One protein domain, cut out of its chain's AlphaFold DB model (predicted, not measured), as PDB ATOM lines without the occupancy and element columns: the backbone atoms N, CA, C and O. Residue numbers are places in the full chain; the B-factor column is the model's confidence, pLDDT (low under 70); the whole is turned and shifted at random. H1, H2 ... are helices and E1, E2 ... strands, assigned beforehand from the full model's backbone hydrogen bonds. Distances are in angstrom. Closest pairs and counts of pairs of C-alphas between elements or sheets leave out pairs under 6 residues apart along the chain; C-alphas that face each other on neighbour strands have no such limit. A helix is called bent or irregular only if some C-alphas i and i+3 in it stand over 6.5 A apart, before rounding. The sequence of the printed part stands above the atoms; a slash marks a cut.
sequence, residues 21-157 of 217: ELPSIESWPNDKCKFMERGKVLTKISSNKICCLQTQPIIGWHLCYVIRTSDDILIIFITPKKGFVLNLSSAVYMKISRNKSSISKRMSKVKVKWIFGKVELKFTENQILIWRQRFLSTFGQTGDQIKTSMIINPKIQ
ATOM      1  N   GLU A  21      43.941 -15.330 -36.796       90.69
ATOM      2  CA  GLU A  21      45.377 -15.580 -36.781       90.69
ATOM      3  C   GLU A  21      45.750 -16.370 -35.530       90.69
ATOM      4  O   GLU A  21      45.270 -16.098 -34.430       90.69
ATOM      5  N   LEU A  22      46.583 -17.387 -35.724       88.00
ATOM      6  CA  LEU A  22      47.050 -18.266 -34.668       88.00
ATOM      7  C   LEU A  22      48.575 -18.293 -34.666       88.00
ATOM      8  O   LEU A  22      49.188 -18.320 -35.743       88.00
ATOM      9  N   PRO A  23      49.199 -18.380 -33.477       85.69
ATOM     10  CA  PRO A  23      50.588 -18.785 -33.373       85.69
ATOM     11  C   PRO A  23      50.808 -20.092 -34.130       85.69
ATOM     12  O   PRO A  23      49.920 -20.951 -34.182       85.69
ATOM     13  N   SER A  24      52.000 -20.237 -34.705       83.56
ATOM     14  CA  SER A  24      52.370 -21.438 -35.446       83.56
ATOM     15  C   SER A  24      52.106 -22.699 -34.625       83.56
ATOM     16  O   SER A  24      52.257 -22.720 -33.406       83.56
ATOM     17  N   ILE A  25      51.763 -23.781 -35.304       76.75
ATOM     18  CA  ILE A  25      51.551 -25.089 -34.680       76.75
ATOM     19  C   ILE A  25      52.715 -25.538 -33.770       76.75
ATOM     20  O   ILE A  25      52.496 -26.162 -32.732       76.75
ATOM     21  N   GLU A  26      53.942 -25.180 -34.149       79.56
ATOM     22  CA  GLU A  26      55.197 -25.511 -33.472       79.56
ATOM     23  C   GLU A  26      55.412 -24.686 -32.201       79.56
ATOM     24  O   GLU A  26      56.007 -25.187 -31.252       79.56
ATOM     25  N   SER A  27      54.884 -23.458 -32.152       80.00
ATOM     26  CA  SER A  27      54.985 -22.592 -30.970       80.00
ATOM     27  C   SER A  27      54.045 -22.998 -29.839       80.00
ATOM     28  O   SER A  27      54.222 -22.556 -28.709       80.00
ATOM     29  N   TRP A  28      53.052 -23.849 -30.107       74.31
ATOM     30  CA  TRP A  28      52.255 -24.411 -29.025       74.31
ATOM     31  C   TRP A  28      53.141 -25.368 -28.219       74.31
ATOM     32  O   TRP A  28      53.812 -26.216 -28.822       74.31
ATOM     33  N   PRO A  29      53.122 -25.320 -26.878       69.31
ATOM     34  CA  PRO A  29      53.935 -26.211 -26.061       69.31
ATOM     35  C   PRO A  29      53.511 -27.656 -26.311       69.31
ATOM     36  O   PRO A  29      52.326 -27.972 -26.213       69.31
ATOM     37  N   ASN A  30      54.449 -28.537 -26.676       63.72
ATOM     38  CA  ASN A  30      54.229 -29.981 -26.591       63.72
ATOM     39  C   ASN A  30      54.089 -30.299 -25.108       63.72
ATOM     40  O   ASN A  30      55.084 -30.460 -24.403       63.72
ATOM     41  N   ASP A  31      52.858 -30.275 -24.624       56.84
ATOM     42  CA  ASP A  31      52.597 -30.473 -23.219       56.84
ATOM     43  C   ASP A  31      53.114 -31.857 -22.806       56.84
ATOM     44  O   ASP A  31      52.732 -32.885 -23.371       56.84
ATOM     45  N   LYS A  32      54.030 -31.873 -21.834       51.03
ATOM     46  CA  LYS A  32      54.415 -33.104 -21.137       51.03
ATOM     47  C   LYS A  32      53.284 -33.562 -20.210       51.03
ATOM     48  O   LYS A  32      53.314 -34.697 -19.732       51.03
ATOM     49  N   CYS A  33      52.289 -32.706 -19.948       47.59
ATOM     50  CA  CYS A  33      51.095 -33.079 -19.214       47.59
ATOM     51  C   CYS A  33      50.143 -33.880 -20.101       47.59
ATOM     52  O   CYS A  33      49.841 -33.546 -21.245       47.59
ATOM     53  N   LYS A  34      49.627 -34.958 -19.514       57.44
ATOM     54  CA  LYS A  34      48.758 -35.962 -20.132       57.44
ATOM     55  C   LYS A  34      47.378 -35.420 -20.516       57.44
ATOM     56  O   LYS A  34      46.444 -36.203 -20.435       57.44
ATOM     57  N   PHE A  35      47.176 -34.145 -20.841       56.78
ATOM     58  CA  PHE A  35      45.837 -33.560 -21.011       56.78
ATOM     59  C   PHE A  35      45.649 -32.783 -22.309       56.78
ATOM     60  O   PHE A  35      44.523 -32.742 -22.805       56.78
ATOM     61  N   MET A  36      46.723 -32.257 -22.899       70.75
ATOM     62  CA  MET A  36      46.664 -31.662 -24.227       70.75
ATOM     63  C   MET A  36      46.855 -32.741 -25.302       70.75
ATOM     64  O   MET A  36      47.803 -33.522 -25.250       70.75
ATOM     65  N   GLU A  37      45.963 -32.776 -26.290       80.62
ATOM     66  CA  GLU A  37      45.992 -33.757 -27.378       80.62
ATOM     67  C   GLU A  37      46.188 -33.068 -28.729       80.62
ATOM     68  O   GLU A  37      45.571 -32.037 -29.003       80.62
ATOM     69  N   ARG A  38      47.040 -33.650 -29.578       84.50
ATOM     70  CA  ARG A  38      47.413 -33.131 -30.899       84.50
ATOM     71  C   ARG A  38      47.133 -34.172 -31.968       84.50
ATOM     72  O   ARG A  38      47.424 -35.349 -31.782       84.50
ATOM     73  N   GLY A  39      46.603 -33.760 -33.113       84.50
ATOM     74  CA  GLY A  39      46.310 -34.715 -34.176       84.50
ATOM     75  C   GLY A  39      46.016 -34.081 -35.520       84.50
ATOM     76  O   GLY A  39      45.492 -32.973 -35.604       84.50
ATOM     77  N   LYS A  40      46.328 -34.818 -36.587       87.62
ATOM     78  CA  LYS A  40      45.835 -34.534 -37.939       87.62
ATOM     79  C   LYS A  40      44.526 -35.288 -38.132       87.62
ATOM     80  O   LYS A  40      44.512 -36.513 -38.041       87.62
ATOM     81  N   VAL A  41      43.439 -34.562 -38.366       88.44
ATOM     82  CA  VAL A  41      42.073 -35.088 -38.319       88.44
ATOM     83  C   VAL A  41      41.298 -34.598 -39.534       88.44
ATOM     84  O   VAL A  41      41.350 -33.415 -39.886       88.44
ATOM     85  N   LEU A  42      40.545 -35.496 -40.171       89.94
ATOM     86  CA  LEU A  42      39.594 -35.089 -41.200       89.94
ATOM     87  C   LEU A  42      38.498 -34.264 -40.532       89.94
ATOM     88  O   LEU A  42      37.800 -34.746 -39.649       89.94
ATOM     89  N   THR A  43      38.355 -33.019 -40.951       90.81
ATOM     90  CA  THR A  43      37.520 -32.014 -40.308       90.81
ATOM     91  C   THR A  43      36.560 -31.433 -41.330       90.81
ATOM     92  O   THR A  43      36.957 -31.061 -42.432       90.81
ATOM     93  N   LYS A  44      35.282 -31.363 -40.970       91.19
ATOM     94  CA  LYS A  44      34.240 -30.690 -41.740       91.19
ATOM     95  C   LYS A  44      33.639 -29.595 -40.875       91.19
ATOM     96  O   LYS A  44      33.174 -29.857 -39.768       91.19
ATOM     97  N   ILE A  45      33.654 -28.370 -41.386       89.44
ATOM     98  CA  ILE A  45      33.188 -27.175 -40.681       89.44
ATOM     99  C   ILE A  45      31.920 -26.692 -41.377       89.44
ATOM    100  O   ILE A  45      31.833 -26.682 -42.602       89.44
ATOM    101  N   SER A  46      30.886 -26.347 -40.617       88.12
ATOM    102  CA  SER A  46      29.635 -25.832 -41.174       88.12
ATOM    103  C   SER A  46      29.116 -24.681 -40.321       88.12
ATOM    104  O   SER A  46      28.801 -24.861 -39.148       88.12
ATOM    105  N   SER A  47      29.019 -23.494 -40.914       84.12
ATOM    106  CA  SER A  47      28.450 -22.298 -40.282       84.12
ATOM    107  C   SER A  47      26.929 -22.258 -40.473       84.12
ATOM    108  O   SER A  47      26.443 -22.580 -41.555       84.12
ATOM    109  N   ASN A  48      26.178 -21.813 -39.458       76.12
ATOM    110  CA  ASN A  48      24.715 -21.660 -39.551       76.12
ATOM    111  C   ASN A  48      24.301 -20.477 -40.434       76.12
ATOM    112  O   ASN A  48      23.229 -20.476 -41.031       76.12
ATOM    113  N   LYS A  49      25.151 -19.451 -40.524       65.44
ATOM    114  CA  LYS A  49      24.928 -18.325 -41.432       65.44
ATOM    115  C   LYS A  49      25.589 -18.655 -42.767       65.44
ATOM    116  O   LYS A  49      26.771 -18.991 -42.788       65.44
ATOM    117  N   ILE A  50      24.876 -18.488 -43.874       56.75
ATOM    118  CA  ILE A  50      25.467 -18.467 -45.220       56.75
ATOM    119  C   ILE A  50      26.202 -17.123 -45.353       56.75
ATOM    120  O   ILE A  50      25.705 -16.104 -44.872       56.75
ATOM    121  N   CYS A  51      27.439 -17.086 -45.852       50.78
ATOM    122  CA  CYS A  51      28.088 -15.819 -46.217       50.78
ATOM    123  C   CYS A  51      28.249 -15.785 -47.724       50.78
ATOM    124  O   CYS A  51      29.017 -16.565 -48.268       50.78
ATOM    125  N   CYS A  52      27.597 -14.828 -48.366       52.41
ATOM    126  CA  CYS A  52      27.808 -14.489 -49.771       52.41
ATOM    127  C   CYS A  52      29.218 -13.928 -50.066       52.41
ATOM    128  O   CYS A  52      29.570 -13.781 -51.226       52.41
ATOM    129  N   LEU A  53      30.025 -13.642 -49.033       49.09
ATOM    130  CA  LEU A  53      31.370 -13.052 -49.132       49.09
ATOM    131  C   LEU A  53      32.512 -14.026 -48.794       49.09
ATOM    132  O   LEU A  53      33.668 -13.613 -48.744       49.09
ATOM    133  N   GLN A  54      32.228 -15.305 -48.526       50.59
ATOM    134  CA  GLN A  54      33.311 -16.274 -48.341       50.59
ATOM    135  C   GLN A  54      33.983 -16.546 -49.686       50.59
ATOM    136  O   GLN A  54      33.376 -17.141 -50.570       50.59
ATOM    137  N   THR A  55      35.246 -16.139 -49.818       46.91
ATOM    138  CA  THR A  55      36.057 -16.356 -51.023       46.91
ATOM    139  C   THR A  55      36.226 -17.837 -51.348       46.91
ATOM    140  O   THR A  55      36.277 -18.177 -52.522       46.91
ATOM    141  N   GLN A  56      36.216 -18.718 -50.342       50.34
ATOM    142  CA  GLN A  56      36.003 -20.156 -50.503       50.34
ATOM    143  C   GLN A  56      35.307 -20.712 -49.252       50.34
ATOM    144  O   GLN A  56      35.910 -20.728 -48.174       50.34
ATOM    145  N   PRO A  57      34.047 -21.163 -49.334       54.22
ATOM    146  CA  PRO A  57      33.482 -21.977 -48.269       54.22
ATOM    147  C   PRO A  57      34.323 -23.258 -48.130       54.22
ATOM    148  O   PRO A  57      34.656 -23.905 -49.122       54.22
ATOM    149  N   ILE A  58      34.674 -23.629 -46.896       61.12
ATOM    150  CA  ILE A  58      35.313 -24.920 -46.594       61.12
ATOM    151  C   ILE A  58      34.228 -25.993 -46.751       61.12
ATOM    152  O   ILE A  58      33.548 -26.368 -45.795       61.12
ATOM    153  N   ILE A  59      33.972 -26.393 -47.997       66.69
ATOM    154  CA  ILE A  59      32.947 -27.376 -48.340       66.69
ATOM    155  C   ILE A  59      33.584 -28.760 -48.306       66.69
ATOM    156  O   ILE A  59      34.381 -29.116 -49.168       66.69
ATOM    157  N   GLY A  60      33.151 -29.576 -47.349       81.56
ATOM    158  CA  GLY A  60      33.508 -30.990 -47.294       81.56
ATOM    159  C   GLY A  60      34.499 -31.323 -46.188       81.56
ATOM    160  O   GLY A  60      34.550 -30.656 -45.156       81.56
ATOM    161  N   TRP A  61      35.197 -32.443 -46.359       86.94
ATOM    162  CA  TRP A  61      36.177 -32.946 -45.400       86.94
ATOM    163  C   TRP A  61      37.571 -32.471 -45.792       86.94
ATOM    164  O   TRP A  61      38.024 -32.742 -46.900       86.94
ATOM    165  N   HIS A  62      38.270 -31.831 -44.862       87.62
ATOM    166  CA  HIS A  62      39.633 -31.345 -45.054       87.62
ATOM    167  C   HIS A  62      40.542 -31.905 -43.969       87.62
ATOM    168  O   HIS A  62      40.124 -32.072 -42.825       87.62
ATOM    169  N   LEU A  63      41.790 -32.212 -44.308       88.81
ATOM    170  CA  LEU A  63      42.761 -32.640 -43.310       88.81
ATOM    171  C   LEU A  63      43.259 -31.412 -42.542       88.81
ATOM    172  O   LEU A  63      44.027 -30.617 -43.076       88.81
ATOM    173  N   CYS A  64      42.827 -31.270 -41.293       90.19
ATOM    174  CA  CYS A  64      43.219 -30.167 -40.420       90.19
ATOM    175  C   CYS A  64      44.096 -30.679 -39.285       90.19
ATOM    176  O   CYS A  64      43.999 -31.839 -38.877       90.19
ATOM    177  N   TYR A  65      44.928 -29.799 -38.740       90.94
ATOM    178  CA  TYR A  65      45.544 -30.070 -37.453       90.94
ATOM    179  C   TYR A  65      44.650 -29.556 -36.335       90.94
ATOM    180  O   TYR A  65      44.082 -28.469 -36.432       90.94
ATOM    181  N   VAL A  66      44.522 -30.347 -35.280       91.25
ATOM    182  CA  VAL A  66      43.642 -30.069 -34.156       91.25
ATOM    183  C   VAL A  66      44.435 -30.195 -32.866       91.25
ATOM    184  O   VAL A  66      45.164 -31.171 -32.671       91.25
ATOM    185  N   ILE A  67      44.268 -29.212 -31.988       89.25
ATOM    186  CA  ILE A  67      44.752 -29.249 -30.610       89.25
ATOM    187  C   ILE A  67      43.539 -29.189 -29.702       89.25
ATOM    188  O   ILE A  67      42.670 -28.340 -29.877       89.25
ATOM    189  N   ARG A  68      43.489 -30.066 -28.710       87.19
ATOM    190  CA  ARG A  68      42.574 -29.915 -27.585       87.19
ATOM    191  C   ARG A  68      43.384 -29.657 -26.331       87.19
ATOM    192  O   ARG A  68      44.263 -30.456 -26.024       87.19
ATOM    193  N   THR A  69      43.104 -28.564 -25.634       83.75
ATOM    194  CA  THR A  69      43.770 -28.223 -24.371       83.75
ATOM    195  C   THR A  69      43.051 -28.862 -23.179       83.75
ATOM    196  O   THR A  69      41.955 -29.412 -23.320       83.75
ATOM    197  N   SER A  70      43.686 -28.805 -22.005       78.19
ATOM    198  CA  SER A  70      43.089 -29.208 -20.726       78.19
ATOM    199  C   SER A  70      41.876 -28.365 -20.339       78.19
ATOM    200  O   SER A  70      40.968 -28.878 -19.697       78.19
ATOM    201  N   ASP A  71      41.849 -27.104 -20.768       78.94
ATOM    202  CA  ASP A  71      40.833 -26.112 -20.390       78.94
ATOM    203  C   ASP A  71      39.618 -26.151 -21.325       78.94
ATOM    204  O   ASP A  71      38.948 -25.145 -21.557       78.94
ATOM    205  N   ASP A  72      39.364 -27.318 -21.919       83.75
ATOM    206  CA  ASP A  72      38.247 -27.562 -22.827       83.75
ATOM    207  C   ASP A  72      38.246 -26.669 -24.077       83.75
ATOM    208  O   ASP A  72      37.206 -26.417 -24.686       83.75
ATOM    209  N   ILE A  73      39.426 -26.229 -24.517       89.12
ATOM    210  CA  ILE A  73      39.585 -25.464 -25.754       89.12
ATOM    211  C   ILE A  73      39.914 -26.418 -26.897       89.12
ATOM    212  O   ILE A  73      40.825 -27.241 -26.805       89.12
ATOM    213  N   LEU A  74      39.184 -26.289 -28.001       92.12
ATOM    214  CA  LEU A  74      39.453 -26.962 -29.263       92.12
ATOM    215  C   LEU A  74      39.983 -25.949 -30.277       92.12
ATOM    216  O   LEU A  74      39.265 -25.047 -30.703       92.12
ATOM    217  N   ILE A  75      41.226 -26.130 -30.698       92.44
ATOM    218  CA  ILE A  75      41.892 -25.312 -31.706       92.44
ATOM    219  C   ILE A  75      41.965 -26.108 -33.001       92.44
ATOM    220  O   ILE A  75      42.435 -27.245 -33.008       92.44
ATOM    221  N   ILE A  76      41.515 -25.516 -34.103       93.31
ATOM    222  CA  ILE A  76      41.504 -26.140 -35.427       93.31
ATOM    223  C   ILE A  76      42.288 -25.257 -36.383       93.31
ATOM    224  O   ILE A  76      41.867 -24.142 -36.673       93.31
ATOM    225  N   PHE A  77      43.384 -25.773 -36.921       91.50
ATOM    226  CA  PHE A  77      44.196 -25.099 -37.925       91.50
ATOM    227  C   PHE A  77      43.688 -25.459 -39.318       91.50
ATOM    228  O   PHE A  77      43.727 -26.623 -39.725       91.50
ATOM    229  N   ILE A  78      43.231 -24.445 -40.052       88.69
ATOM    230  CA  ILE A  78      42.885 -24.567 -41.475       88.69
ATOM    231  C   ILE A  78      44.137 -24.340 -42.321       88.69
ATOM    232  O   ILE A  78      44.343 -24.999 -43.335       88.69
ATOM    233  N   THR A  79      44.997 -23.423 -41.877       86.75
ATOM    234  CA  THR A  79      46.334 -23.190 -42.423       86.75
ATOM    235  C   THR A  79      47.344 -23.136 -41.268       86.75
ATOM    236  O   THR A  79      46.935 -23.042 -40.109       86.75
ATOM    237  N   PRO A  80      48.666 -23.165 -41.529       85.25
ATOM    238  CA  PRO A  80      49.677 -23.209 -40.464       85.25
ATOM    239  C   PRO A  80      49.627 -22.059 -39.445       85.25
ATOM    240  O   PRO A  80      50.172 -22.198 -38.353       85.25
ATOM    241  N   LYS A  81      48.999 -20.930 -39.803       87.31
ATOM    242  CA  LYS A  81      48.891 -19.719 -38.971       87.31
ATOM    243  C   LYS A  81      47.465 -19.163 -38.878       87.31
ATOM    244  O   LYS A  81      47.282 -18.042 -38.416       87.31
ATOM    245  N   LYS A  82      46.450 -19.893 -39.360       89.88
ATOM    246  CA  LYS A  82      45.045 -19.469 -39.259       89.88
ATOM    247  C   LYS A  82      44.125 -20.623 -38.913       89.88
ATOM    248  O   LYS A  82      44.292 -21.747 -39.395       89.88
ATOM    249  N   GLY A  83      43.105 -20.326 -38.123       92.12
ATOM    250  CA  GLY A  83      42.195 -21.354 -37.655       92.12
ATOM    251  C   GLY A  83      41.068 -20.836 -36.783       92.12
ATOM    252  O   GLY A  83      40.706 -19.666 -36.842       92.12
ATOM    253  N   PHE A  84      40.515 -21.732 -35.978       92.94
ATOM    254  CA  PHE A  84      39.445 -21.442 -35.035       92.94
ATOM    255  C   PHE A  84      39.836 -21.884 -33.636       92.94
ATOM    256  O   PHE A  84      40.488 -22.915 -33.473       92.94
ATOM    257  N   VAL A  85      39.389 -21.130 -32.638       93.56
ATOM    258  CA  VAL A  85      39.575 -21.425 -31.216       93.56
ATOM    259  C   VAL A  85      38.201 -21.506 -30.591       93.56
ATOM    260  O   VAL A  85      37.476 -20.519 -30.506       93.56
ATOM    261  N   LEU A  86      37.803 -22.713 -30.219       93.56
ATOM    262  CA  LEU A  86      36.433 -23.043 -29.861       93.56
ATOM    263  C   LEU A  86      36.386 -23.504 -28.411       93.56
ATOM    264  O   LEU A  86      37.115 -24.407 -28.012       93.56
ATOM    265  N   ASN A  87      35.493 -22.910 -27.629       91.06
ATOM    266  CA  ASN A  87      35.241 -23.342 -26.262       91.06
ATOM    267  C   ASN A  87      34.294 -24.552 -26.281       91.06
ATOM    268  O   ASN A  87      33.134 -24.419 -26.668       91.06
ATOM    269  N   LEU A  88      34.753 -25.738 -25.880       88.88
ATOM    270  CA  LEU A  88      33.905 -26.935 -25.843       88.88
ATOM    271  C   LEU A  88      32.811 -26.823 -24.775       88.88
ATOM    272  O   LEU A  88      31.701 -27.291 -25.006       88.88
ATOM    273  N   SER A  89      33.065 -26.138 -23.664       85.19
ATOM    274  CA  SER A  89      32.086 -25.940 -22.587       85.19
ATOM    275  C   SER A  89      30.898 -25.063 -22.997       85.19
ATOM    276  O   SER A  89      29.838 -25.135 -22.374       85.19
ATOM    277  N   SER A  90      31.034 -24.264 -24.064       86.81
ATOM    278  CA  SER A  90      29.926 -23.507 -24.667       86.81
ATOM    279  C   SER A  90      29.203 -24.261 -25.789       86.81
ATOM    280  O   SER A  90      28.262 -23.728 -26.384       86.81
ATOM    281  N   ALA A  91      29.611 -25.496 -26.098       88.44
ATOM    282  CA  ALA A  91      28.907 -26.312 -27.075       88.44
ATOM    283  C   ALA A  91      27.499 -26.654 -26.566       88.44
ATOM    284  O   ALA A  91      27.290 -27.013 -25.405       88.44
ATOM    285  N   VAL A  92      26.536 -26.574 -27.479       87.44
ATOM    286  CA  VAL A  92      25.131 -26.939 -27.254       87.44
ATOM    287  C   VAL A  92      24.984 -28.458 -27.249       87.44
ATOM    288  O   VAL A  92      24.205 -29.030 -26.486       87.44
ATOM    289  N   TYR A  93      25.740 -29.120 -28.123       83.44
ATOM    290  CA  TYR A  93      25.587 -30.536 -28.397       83.44
ATOM    291  C   TYR A  93      26.906 -31.161 -28.829       83.44
ATOM    292  O   TYR A  93      27.651 -30.589 -29.629       83.44
ATOM    293  N   MET A  94      27.145 -32.384 -28.367       85.81
ATOM    294  CA  MET A  94      28.222 -33.232 -28.845       85.81
ATOM    295  C   MET A  94      27.725 -34.664 -29.057       85.81
ATOM    296  O   MET A  94      27.056 -35.242 -28.206       85.81
ATOM    297  N   LYS A  95      28.086 -35.280 -30.182       85.19
ATOM    298  CA  LYS A  95      27.815 -36.693 -30.477       85.19
ATOM    299  C   LYS A  95      29.082 -37.381 -30.933       85.19
ATOM    300  O   LYS A  95      29.762 -36.906 -31.838       85.19
ATOM    301  N   ILE A  96      29.355 -38.533 -30.340       83.00
ATOM    302  CA  ILE A  96      30.431 -39.424 -30.762       83.00
ATOM    303  C   ILE A  96      29.772 -40.656 -31.373       83.00
ATOM    304  O   ILE A  96      29.107 -41.425 -30.678       83.00
ATOM    305  N   SER A  97      29.943 -40.840 -32.680       79.56
ATOM    306  CA  SER A  97      29.523 -42.046 -33.387       79.56
ATOM    307  C   SER A  97      30.730 -42.886 -33.799       79.56
ATOM    308  O   SER A  97      31.827 -42.384 -34.071       79.56
ATOM    309  N   ARG A  98      30.520 -44.201 -33.813       73.31
ATOM    310  CA  ARG A  98      31.459 -45.198 -34.328       73.31
ATOM    311  C   ARG A  98      30.768 -45.929 -35.458       73.31
ATOM    312  O   ARG A  98      29.731 -46.538 -35.208       73.31
ATOM    313  N   ASN A  99      31.333 -45.878 -36.660       64.75
ATOM    314  CA  ASN A  99      30.810 -46.691 -37.746       64.75
ATOM    315  C   ASN A  99      31.517 -48.052 -37.728       64.75
ATOM    316  O   ASN A  99      32.747 -48.116 -37.713       64.75
ATOM    317  N   LYS A 100      30.743 -49.139 -37.656       57.22
ATOM    318  CA  LYS A 100      31.268 -50.518 -37.633       57.22
ATOM    319  C   LYS A 100      31.333 -51.145 -39.035       57.22
ATOM    320  O   LYS A 100      31.687 -52.312 -39.148       57.22
ATOM    321  N   SER A 101      30.977 -50.404 -40.083       53.00
ATOM    322  CA  SER A 101      30.527 -50.966 -41.363       53.00
ATOM    323  C   SER A 101      31.603 -51.260 -42.418       53.00
ATOM    324  O   SER A 101      31.257 -51.452 -43.576       53.00
ATOM    325  N   SER A 102      32.891 -51.382 -42.085       48.31
ATOM    326  CA  SER A 102      33.834 -51.976 -43.046       48.31
ATOM    327  C   SER A 102      34.954 -52.753 -42.366       48.31
ATOM    328  O   SER A 102      35.498 -52.343 -41.342       48.31
ATOM    329  N   ILE A 103      35.279 -53.897 -42.966       51.81
ATOM    330  CA  ILE A 103      36.241 -54.911 -42.510       51.81
ATOM    331  C   ILE A 103      37.676 -54.366 -42.376       51.81
ATOM    332  O   ILE A 103      38.519 -55.039 -41.795       51.81
ATOM    333  N   SER A 104      37.972 -53.142 -42.837       47.47
ATOM    334  CA  SER A 104      39.352 -52.649 -42.877       47.47
ATOM    335  C   SER A 104      39.661 -51.341 -42.145       47.47
ATOM    336  O   SER A 104      40.840 -51.141 -41.867       47.47
ATOM    337  N   LYS A 105      38.713 -50.460 -41.774       55.88
ATOM    338  CA  LYS A 105      39.044 -49.238 -40.996       55.88
ATOM    339  C   LYS A 105      37.869 -48.758 -40.143       55.88
ATOM    340  O   LYS A 105      36.944 -48.131 -40.661       55.88
ATOM    341  N   ARG A 106      37.910 -48.960 -38.818       62.94
ATOM    342  CA  ARG A 106      36.919 -48.333 -37.929       62.94
ATOM    343  C   ARG A 106      37.199 -46.834 -37.838       62.94
ATOM    344  O   ARG A 106      38.218 -46.410 -37.300       62.94
ATOM    345  N   MET A 107      36.282 -46.018 -38.344       66.38
ATOM    346  CA  MET A 107      36.338 -44.563 -38.189       66.38
ATOM    347  C   MET A 107      35.365 -44.101 -37.103       66.38
ATOM    348  O   MET A 107      34.205 -44.525 -37.057       66.38
ATOM    349  N   SER A 108      35.823 -43.193 -36.237       74.38
ATOM    350  CA  SER A 108      34.911 -42.412 -35.391       74.38
ATOM    351  C   SER A 108      34.594 -41.101 -36.042       74.38
ATOM    352  O   SER A 108      35.473 -40.480 -36.634       74.38
ATOM    353  N   LYS A 109      33.393 -40.617 -35.760       85.12
ATOM    354  CA  LYS A 109      33.005 -39.246 -36.011       85.12
ATOM    355  C   LYS A 109      32.616 -38.575 -34.694       85.12
ATOM    356  O   LYS A 109      31.763 -39.082 -33.971       85.12
ATOM    357  N   VAL A 110      33.235 -37.443 -34.382       87.69
ATOM    358  CA  VAL A 110      32.825 -36.542 -33.296       87.69
ATOM    359  C   VAL A 110      32.163 -35.330 -33.936       87.69
ATOM    360  O   VAL A 110      32.792 -34.628 -34.717       87.69
ATOM    361  N   LYS A 111      30.888 -35.095 -33.644       90.50
ATOM    362  CA  LYS A 111      30.115 -33.928 -34.086       90.50
ATOM    363  C   LYS A 111      29.930 -33.017 -32.881       90.50
ATOM    364  O   LYS A 111      29.356 -33.457 -31.892       90.50
ATOM    365  N   VAL A 112      30.392 -31.777 -32.966       91.12
ATOM    366  CA  VAL A 112      30.215 -30.744 -31.937       91.12
ATOM    367  C   VAL A 112      29.438 -29.582 -32.554       91.12
ATOM    368  O   VAL A 112      29.760 -29.145 -33.658       91.12
ATOM    369  N   LYS A 113      28.384 -29.110 -31.887       91.06
ATOM    370  CA  LYS A 113      27.500 -28.032 -32.356       91.06
ATOM    371  C   LYS A 113      27.480 -26.907 -31.327       91.06
ATOM    372  O   LYS A 113      27.203 -27.134 -30.150       91.06
ATOM    373  N   TRP A 114      27.722 -25.699 -31.808       91.81
ATOM    374  CA  TRP A 114      27.538 -24.428 -31.121       91.81
ATOM    375  C   TRP A 114      26.345 -23.686 -31.726       91.81
ATOM    376  O   TRP A 114      25.837 -24.043 -32.792       91.81
ATOM    377  N   ILE A 115      25.925 -22.601 -31.078       89.19
ATOM    378  CA  ILE A 115      24.851 -21.730 -31.581       89.19
ATOM    379  C   ILE A 115      25.152 -21.160 -32.979       89.19
ATOM    380  O   ILE A 115      24.243 -20.927 -33.774       89.19
ATOM    381  N   PHE A 116      26.430 -20.961 -33.307       88.38
ATOM    382  CA  PHE A 116      26.873 -20.334 -34.554       88.38
ATOM    383  C   PHE A 116      27.262 -21.337 -35.654       88.38
ATOM    384  O   PHE A 116      27.491 -20.934 -36.798       88.38
ATOM    385  N   GLY A 117      27.314 -22.638 -35.356       90.56
ATOM    386  CA  GLY A 117      27.659 -23.657 -36.345       90.56
ATOM    387  C   GLY A 117      28.040 -25.006 -35.743       90.56
ATOM    388  O   GLY A 117      27.895 -25.241 -34.547       90.56
ATOM    389  N   LYS A 118      28.535 -25.915 -36.579       92.38
ATOM    390  CA  LYS A 118      28.967 -27.260 -36.191       92.38
ATOM    391  C   LYS A 118      30.319 -27.621 -36.797       92.38
ATOM    392  O   LYS A 118      30.657 -27.199 -37.901       92.38
ATOM    393  N   VAL A 119      31.050 -28.465 -36.082       92.31
ATOM    394  CA  VAL A 119      32.289 -29.100 -36.530       92.31
ATOM    395  C   VAL A 119      32.130 -30.610 -36.419       92.31
ATOM    396  O   VAL A 119      31.653 -31.129 -35.410       92.31
ATOM    397  N   GLU A 120      32.534 -31.327 -37.459       92.06
ATOM    398  CA  GLU A 120      32.589 -32.782 -37.494       92.06
ATOM    399  C   GLU A 120      34.046 -33.222 -37.679       92.06
ATOM    400  O   GLU A 120      34.722 -32.771 -38.598       92.06
ATOM    401  N   LEU A 121      34.527 -34.108 -36.812       91.50
ATOM    402  CA  LEU A 121      35.893 -34.621 -36.779       91.50
ATOM    403  C   LEU A 121      35.879 -36.132 -37.016       91.50
ATOM    404  O   LEU A 121      35.177 -36.855 -36.310       91.50
ATOM    405  N   LYS A 122      36.642 -36.615 -37.995       89.00
ATOM    406  CA  LYS A 122      36.799 -38.028 -38.348       89.00
ATOM    407  C   LYS A 122      38.190 -38.516 -37.949       89.00
ATOM    408  O   LYS A 122      39.192 -38.048 -38.486       89.00
ATOM    409  N   PHE A 123      38.227 -39.488 -37.042       84.31
ATOM    410  CA  PHE A 123      39.457 -40.061 -36.495       84.31
ATOM    411  C   PHE A 123      39.693 -41.473 -37.028       84.31
ATOM    412  O   PHE A 123      38.755 -42.271 -37.127       84.31
ATOM    413  N   THR A 124      40.956 -41.793 -37.303       76.56
ATOM    414  CA  THR A 124      41.411 -43.165 -37.561       76.56
ATOM    415  C   THR A 124      41.396 -44.003 -36.279       76.56
ATOM    416  O   THR A 124      41.553 -43.460 -35.182       76.56
ATOM    417  N   GLU A 125      41.269 -45.325 -36.412       66.06
ATOM    418  CA  GLU A 125      41.084 -46.272 -35.299       66.06
ATOM    419  C   GLU A 125      42.127 -46.153 -34.176       66.06
ATOM    420  O   GLU A 125      41.775 -46.276 -33.013       66.06
ATOM    421  N   ASN A 126      43.383 -45.815 -34.467       69.44
ATOM    422  CA  ASN A 126      44.408 -45.727 -33.414       69.44
ATOM    423  C   ASN A 126      44.309 -44.440 -32.576       69.44
ATOM    424  O   ASN A 126      44.775 -44.393 -31.442       69.44
ATOM    425  N   GLN A 127      43.670 -43.395 -33.106       72.06
ATOM    426  CA  GLN A 127      43.503 -42.102 -32.428       72.06
ATOM    427  C   GLN A 127      42.158 -42.007 -31.694       72.06
ATOM    428  O   GLN A 127      41.997 -41.217 -30.766       72.06
ATOM    429  N   ILE A 128      41.184 -42.839 -32.073       72.88
ATOM    430  CA  ILE A 128      39.807 -42.765 -31.578       72.88
ATOM    431  C   ILE A 128      39.685 -42.886 -30.060       72.88
ATOM    432  O   ILE A 128      38.856 -42.205 -29.461       72.88
ATOM    433  N   LEU A 129      40.450 -43.787 -29.437       73.56
ATOM    434  CA  LEU A 129      40.311 -44.103 -28.018       73.56
ATOM    435  C   LEU A 129      40.770 -42.919 -27.176       73.56
ATOM    436  O   LEU A 129      40.046 -42.491 -26.278       73.56
ATOM    437  N   ILE A 130      41.911 -42.348 -27.561       78.25
ATOM    438  CA  ILE A 130      42.509 -41.185 -26.920       78.25
ATOM    439  C   ILE A 130      41.561 -39.991 -27.057       78.25
ATOM    440  O   ILE A 130      41.075 -39.469 -26.056       78.25
ATOM    441  N   TRP A 131      41.190 -39.621 -28.284       79.06
ATOM    442  CA  TRP A 131      40.325 -38.464 -28.521       79.06
ATOM    443  C   TRP A 131      38.939 -38.619 -27.890       79.06
ATOM    444  O   TRP A 131      38.427 -37.662 -27.311       79.06
ATOM    445  N   ARG A 132      38.341 -39.818 -27.921       77.25
ATOM    446  CA  ARG A 132      37.071 -40.086 -27.228       77.25
ATOM    447  C   ARG A 132      37.198 -39.821 -25.735       77.25
ATOM    448  O   ARG A 132      36.352 -39.124 -25.188       77.25
ATOM    449  N   GLN A 133      38.218 -40.381 -25.086       77.44
ATOM    450  CA  GLN A 133      38.419 -40.199 -23.651       77.44
ATOM    451  C   GLN A 133      38.553 -38.715 -23.303       77.44
ATOM    452  O   GLN A 133      37.915 -38.256 -22.359       77.44
ATOM    453  N   ARG A 134      39.289 -37.951 -24.121       78.88
ATOM    454  CA  ARG A 134      39.382 -36.495 -23.973       78.88
ATOM    455  C   ARG A 134      38.030 -35.815 -24.119       78.88
ATOM    456  O   ARG A 134      37.676 -34.986 -23.298       78.88
ATOM    457  N   PHE A 135      37.251 -36.147 -25.149       78.88
ATOM    458  CA  PHE A 135      35.940 -35.521 -25.348       78.88
ATOM    459  C   PHE A 135      34.973 -35.821 -24.210       78.88
ATOM    460  O   PHE A 135      34.266 -34.918 -23.774       78.88
ATOM    461  N   LEU A 136      34.989 -37.042 -23.684       74.81
ATOM    462  CA  LEU A 136      34.130 -37.431 -22.574       74.81
ATOM    463  C   LEU A 136      34.524 -36.791 -21.236       74.81
ATOM    464  O   LEU A 136      33.632 -36.558 -20.424       74.81
ATOM    465  N   SER A 137      35.803 -36.466 -21.001       70.12
ATOM    466  CA  SER A 137      36.217 -35.838 -19.734       70.12
ATOM    467  C   SER A 137      35.618 -34.443 -19.521       70.12
ATOM    468  O   SER A 137      35.359 -34.071 -18.387       70.12
ATOM    469  N   THR A 138      35.336 -33.707 -20.596       64.69
ATOM    470  CA  THR A 138      34.791 -32.333 -20.546       64.69
ATOM    471  C   THR A 138      33.309 -32.266 -20.223       64.69
ATOM    472  O   THR A 138      32.847 -31.341 -19.567       64.69
ATOM    473  N   PHE A 139      32.532 -33.240 -20.692       61.00
ATOM    474  CA  PHE A 139      31.074 -33.183 -20.583       61.00
ATOM    475  C   PHE A 139      30.507 -34.085 -19.484       61.00
ATOM    476  O   PHE A 139      29.291 -34.169 -19.350       61.00
ATOM    477  N   GLY A 140      31.379 -34.746 -18.714       53.72
ATOM    478  CA  GLY A 140      31.029 -35.516 -17.526       53.72
ATOM    479  C   GLY A 140      29.903 -36.527 -17.739       53.72
ATOM    480  O   GLY A 140      28.774 -36.252 -17.358       53.72
ATOM    481  N   GLN A 141      30.204 -37.728 -18.254       53.62
ATOM    482  CA  GLN A 141      29.496 -38.932 -17.793       53.62
ATOM    483  C   GLN A 141      30.202 -40.254 -18.126       53.62
ATOM    484  O   GLN A 141      30.555 -40.557 -19.268       53.62
ATOM    485  N   THR A 142      30.343 -41.041 -17.058       53.56
ATOM    486  CA  THR A 142      30.554 -42.487 -16.973       53.56
ATOM    487  C   THR A 142      29.335 -43.218 -17.545       53.56
ATOM    488  O   THR A 142      28.222 -42.967 -17.098       53.56
ATOM    489  N   GLY A 143      29.521 -44.133 -18.504       37.22
ATOM    490  CA  GLY A 143      28.429 -44.999 -18.974       37.22
ATOM    491  C   GLY A 143      28.657 -45.655 -20.339       37.22
ATOM    492  O   GLY A 143      28.571 -45.002 -21.372       37.22
ATOM    493  N   ASP A 144      28.948 -46.953 -20.289       34.66
ATOM    494  CA  ASP A 144      28.970 -48.014 -21.308       34.66
ATOM    495  C   ASP A 144      29.566 -47.827 -22.722       34.66
ATOM    496  O   ASP A 144      29.240 -46.967 -23.540       34.66
ATOM    497  N   GLN A 145      30.457 -48.764 -23.054       46.72
ATOM    498  CA  GLN A 145      31.471 -48.648 -24.102       46.72
ATOM    499  C   GLN A 145      30.995 -48.906 -25.547       46.72
ATOM    500  O   GLN A 145      31.821 -48.804 -26.462       46.72
ATOM    501  N   ILE A 146      29.711 -49.187 -25.804       43.44
ATOM    502  CA  ILE A 146      29.305 -49.870 -27.055       43.44
ATOM    503  C   ILE A 146      28.287 -49.103 -27.930       43.44
ATOM    504  O   ILE A 146      28.168 -49.420 -29.115       43.44
ATOM    505  N   LYS A 147      27.618 -48.050 -27.439       50.06
ATOM    506  CA  LYS A 147      26.612 -47.295 -28.219       50.06
ATOM    507  C   LYS A 147      26.995 -45.826 -28.413       50.06
ATOM    508  O   LYS A 147      27.737 -45.258 -27.618       50.06
ATOM    509  N   THR A 148      26.515 -45.247 -29.514       52.62
ATOM    510  CA  THR A 148      26.600 -43.817 -29.848       52.62
ATOM    511  C   THR A 148      26.287 -42.970 -28.616       52.62
ATOM    512  O   THR A 148      25.167 -43.019 -28.116       52.62
ATOM    513  N   SER A 149      27.264 -42.207 -28.127       57.19
ATOM    514  CA  SER A 149      27.078 -41.330 -26.971       57.19
ATOM    515  C   SER A 149      26.696 -39.939 -27.466       57.19
ATOM    516  O   SER A 149      27.480 -39.284 -28.164       57.19
ATOM    517  N   MET A 150      25.485 -39.508 -27.128       58.69
ATOM    518  CA  MET A 150      24.996 -38.151 -27.345       58.69
ATOM    519  C   MET A 150      25.031 -37.420 -26.010       58.69
ATOM    520  O   MET A 150      24.466 -37.902 -25.035       58.69
ATOM    521  N   ILE A 151      25.708 -36.278 -25.975       62.78
ATOM    522  CA  ILE A 151      25.821 -35.443 -24.788       62.78
ATOM    523  C   ILE A 151      25.250 -34.070 -25.124       62.78
ATOM    524  O   ILE A 151      25.660 -33.419 -26.089       62.78
ATOM    525  N   ILE A 152      24.257 -33.663 -24.342       61.25
ATOM    526  CA  ILE A 152      23.572 -32.377 -24.460       61.25
ATOM    527  C   ILE A 152      23.975 -31.559 -23.241       61.25
ATOM    528  O   ILE A 152      23.882 -32.055 -22.122       61.25
ATOM    529  N   ASN A 153      24.425 -30.322 -23.450       55.28
ATOM    530  CA  ASN A 153      24.809 -29.455 -22.343       55.28
ATOM    531  C   ASN A 153      23.547 -28.944 -21.618       55.28
ATOM    532  O   ASN A 153      22.769 -28.196 -22.219       55.28
ATOM    533  N   PRO A 154      23.318 -29.313 -20.342       48.00
ATOM    534  CA  PRO A 154      22.090 -28.956 -19.637       48.00
ATOM    535  C   PRO A 154      21.983 -27.451 -19.353       48.00
ATOM    536  O   PRO A 154      20.875 -26.936 -19.248       48.00
ATOM    537  N   LYS A 155      23.103 -26.708 -19.303       50.91
ATOM    538  CA  LYS A 155      23.100 -25.257 -19.020       50.91
ATOM    539  C   LYS A 155      22.414 -24.408 -20.101       50.91
ATOM    540  O   LYS A 155      22.102 -23.253 -19.843       50.91
ATOM    541  N   ILE A 156      22.182 -24.962 -21.294       52.34
ATOM    542  CA  ILE A 156      21.614 -24.250 -22.453       52.34
ATOM    543  C   ILE A 156      20.137 -24.653 -22.695       52.34
ATOM    544  O   ILE A 156      19.483 -24.127 -23.587       52.34
ATOM    545  N   GLN A 157      19.561 -25.544 -21.874       46.78
ATOM    546  CA  GLN A 157      18.215 -26.107 -22.087       46.78
ATOM    547  C   GLN A 157      17.029 -25.140 -21.901       46.78
ATOM    548  O   GLN A 157      15.894 -25.553 -22.129       46.78
TER     549      GLN A 157
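What this domain is: This is residues 21 to 157 of the 217 residues of an uncharacterized protein of Wuchereria bancrofti (UniProt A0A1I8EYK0). One twisted sheet of eight strands curls round a single helix, H1, and folds back on itself at the bent strand E1, with E4, E3 and E2 in one leaf and E7, E6, E5 and E8 in the other. The loop residues 50 to 56 stick out. The printed part has 137 residues, with E1 to E7, H1 and E8 along the chain; the antiparallel sheet runs E4 E3 E2 E1 E7 E6 E5 E8. The class is mixed, and the whole is compact, with a radius of gyration of the C-alphas of 15.2 A and spans of 44 by 38 by 36 A.

Where its parts are: E1, residues 37 to 47, begins at C-alpha 37 (45.992, -33.757, -27.378) and spans 24.6 A. E2 is residues 62 to 68, E3 73 to 79, E4 82 to 87, E5 93 to 99, E6 107 to 114, 23.1 A, and E7 117 to 123. H1, residues 125 to 139, spans 22.1 A; E8, 149 to 152, ends at C-alpha 152 (23.572, -32.377, -24.460).

How they stand to each other: The folded sheet, one sheet bent into two leaves that face each other, has E1 as hinge; E1 bends by 85 degrees at residue 40. E1 to E4 and E5 to E7 are meanders, each strand the antiparallel neighbour of the one before. Across the neighbour strands E1 and E2, N 41 and O 64 are within hydrogen-bond range at 2.8 A, and across the neighbour strands E1 and E7, N 44 and O 120 are within hydrogen-bond range at 2.8 A. H1 is on the sheet; its closest C-alphas to E6 are Glu 125 and Met 107, 5.8 A. H1 is only just irregular, C-alphas 126 and 129 being 7.0 A apart; 7 of 11 O i to N i+4 pairs are within range.

The domain as a whole: The C-alphas farthest apart, Leu 53 and Asp 144, are 44.7 A apart. The printed part has no cut; the link E1 to E2 is long. Mean pLDDT of the printed part is 74.4, with residues 29 to 35, 49 to 59, 99 to 107, 125 to 126 and 138 to 157 under 70.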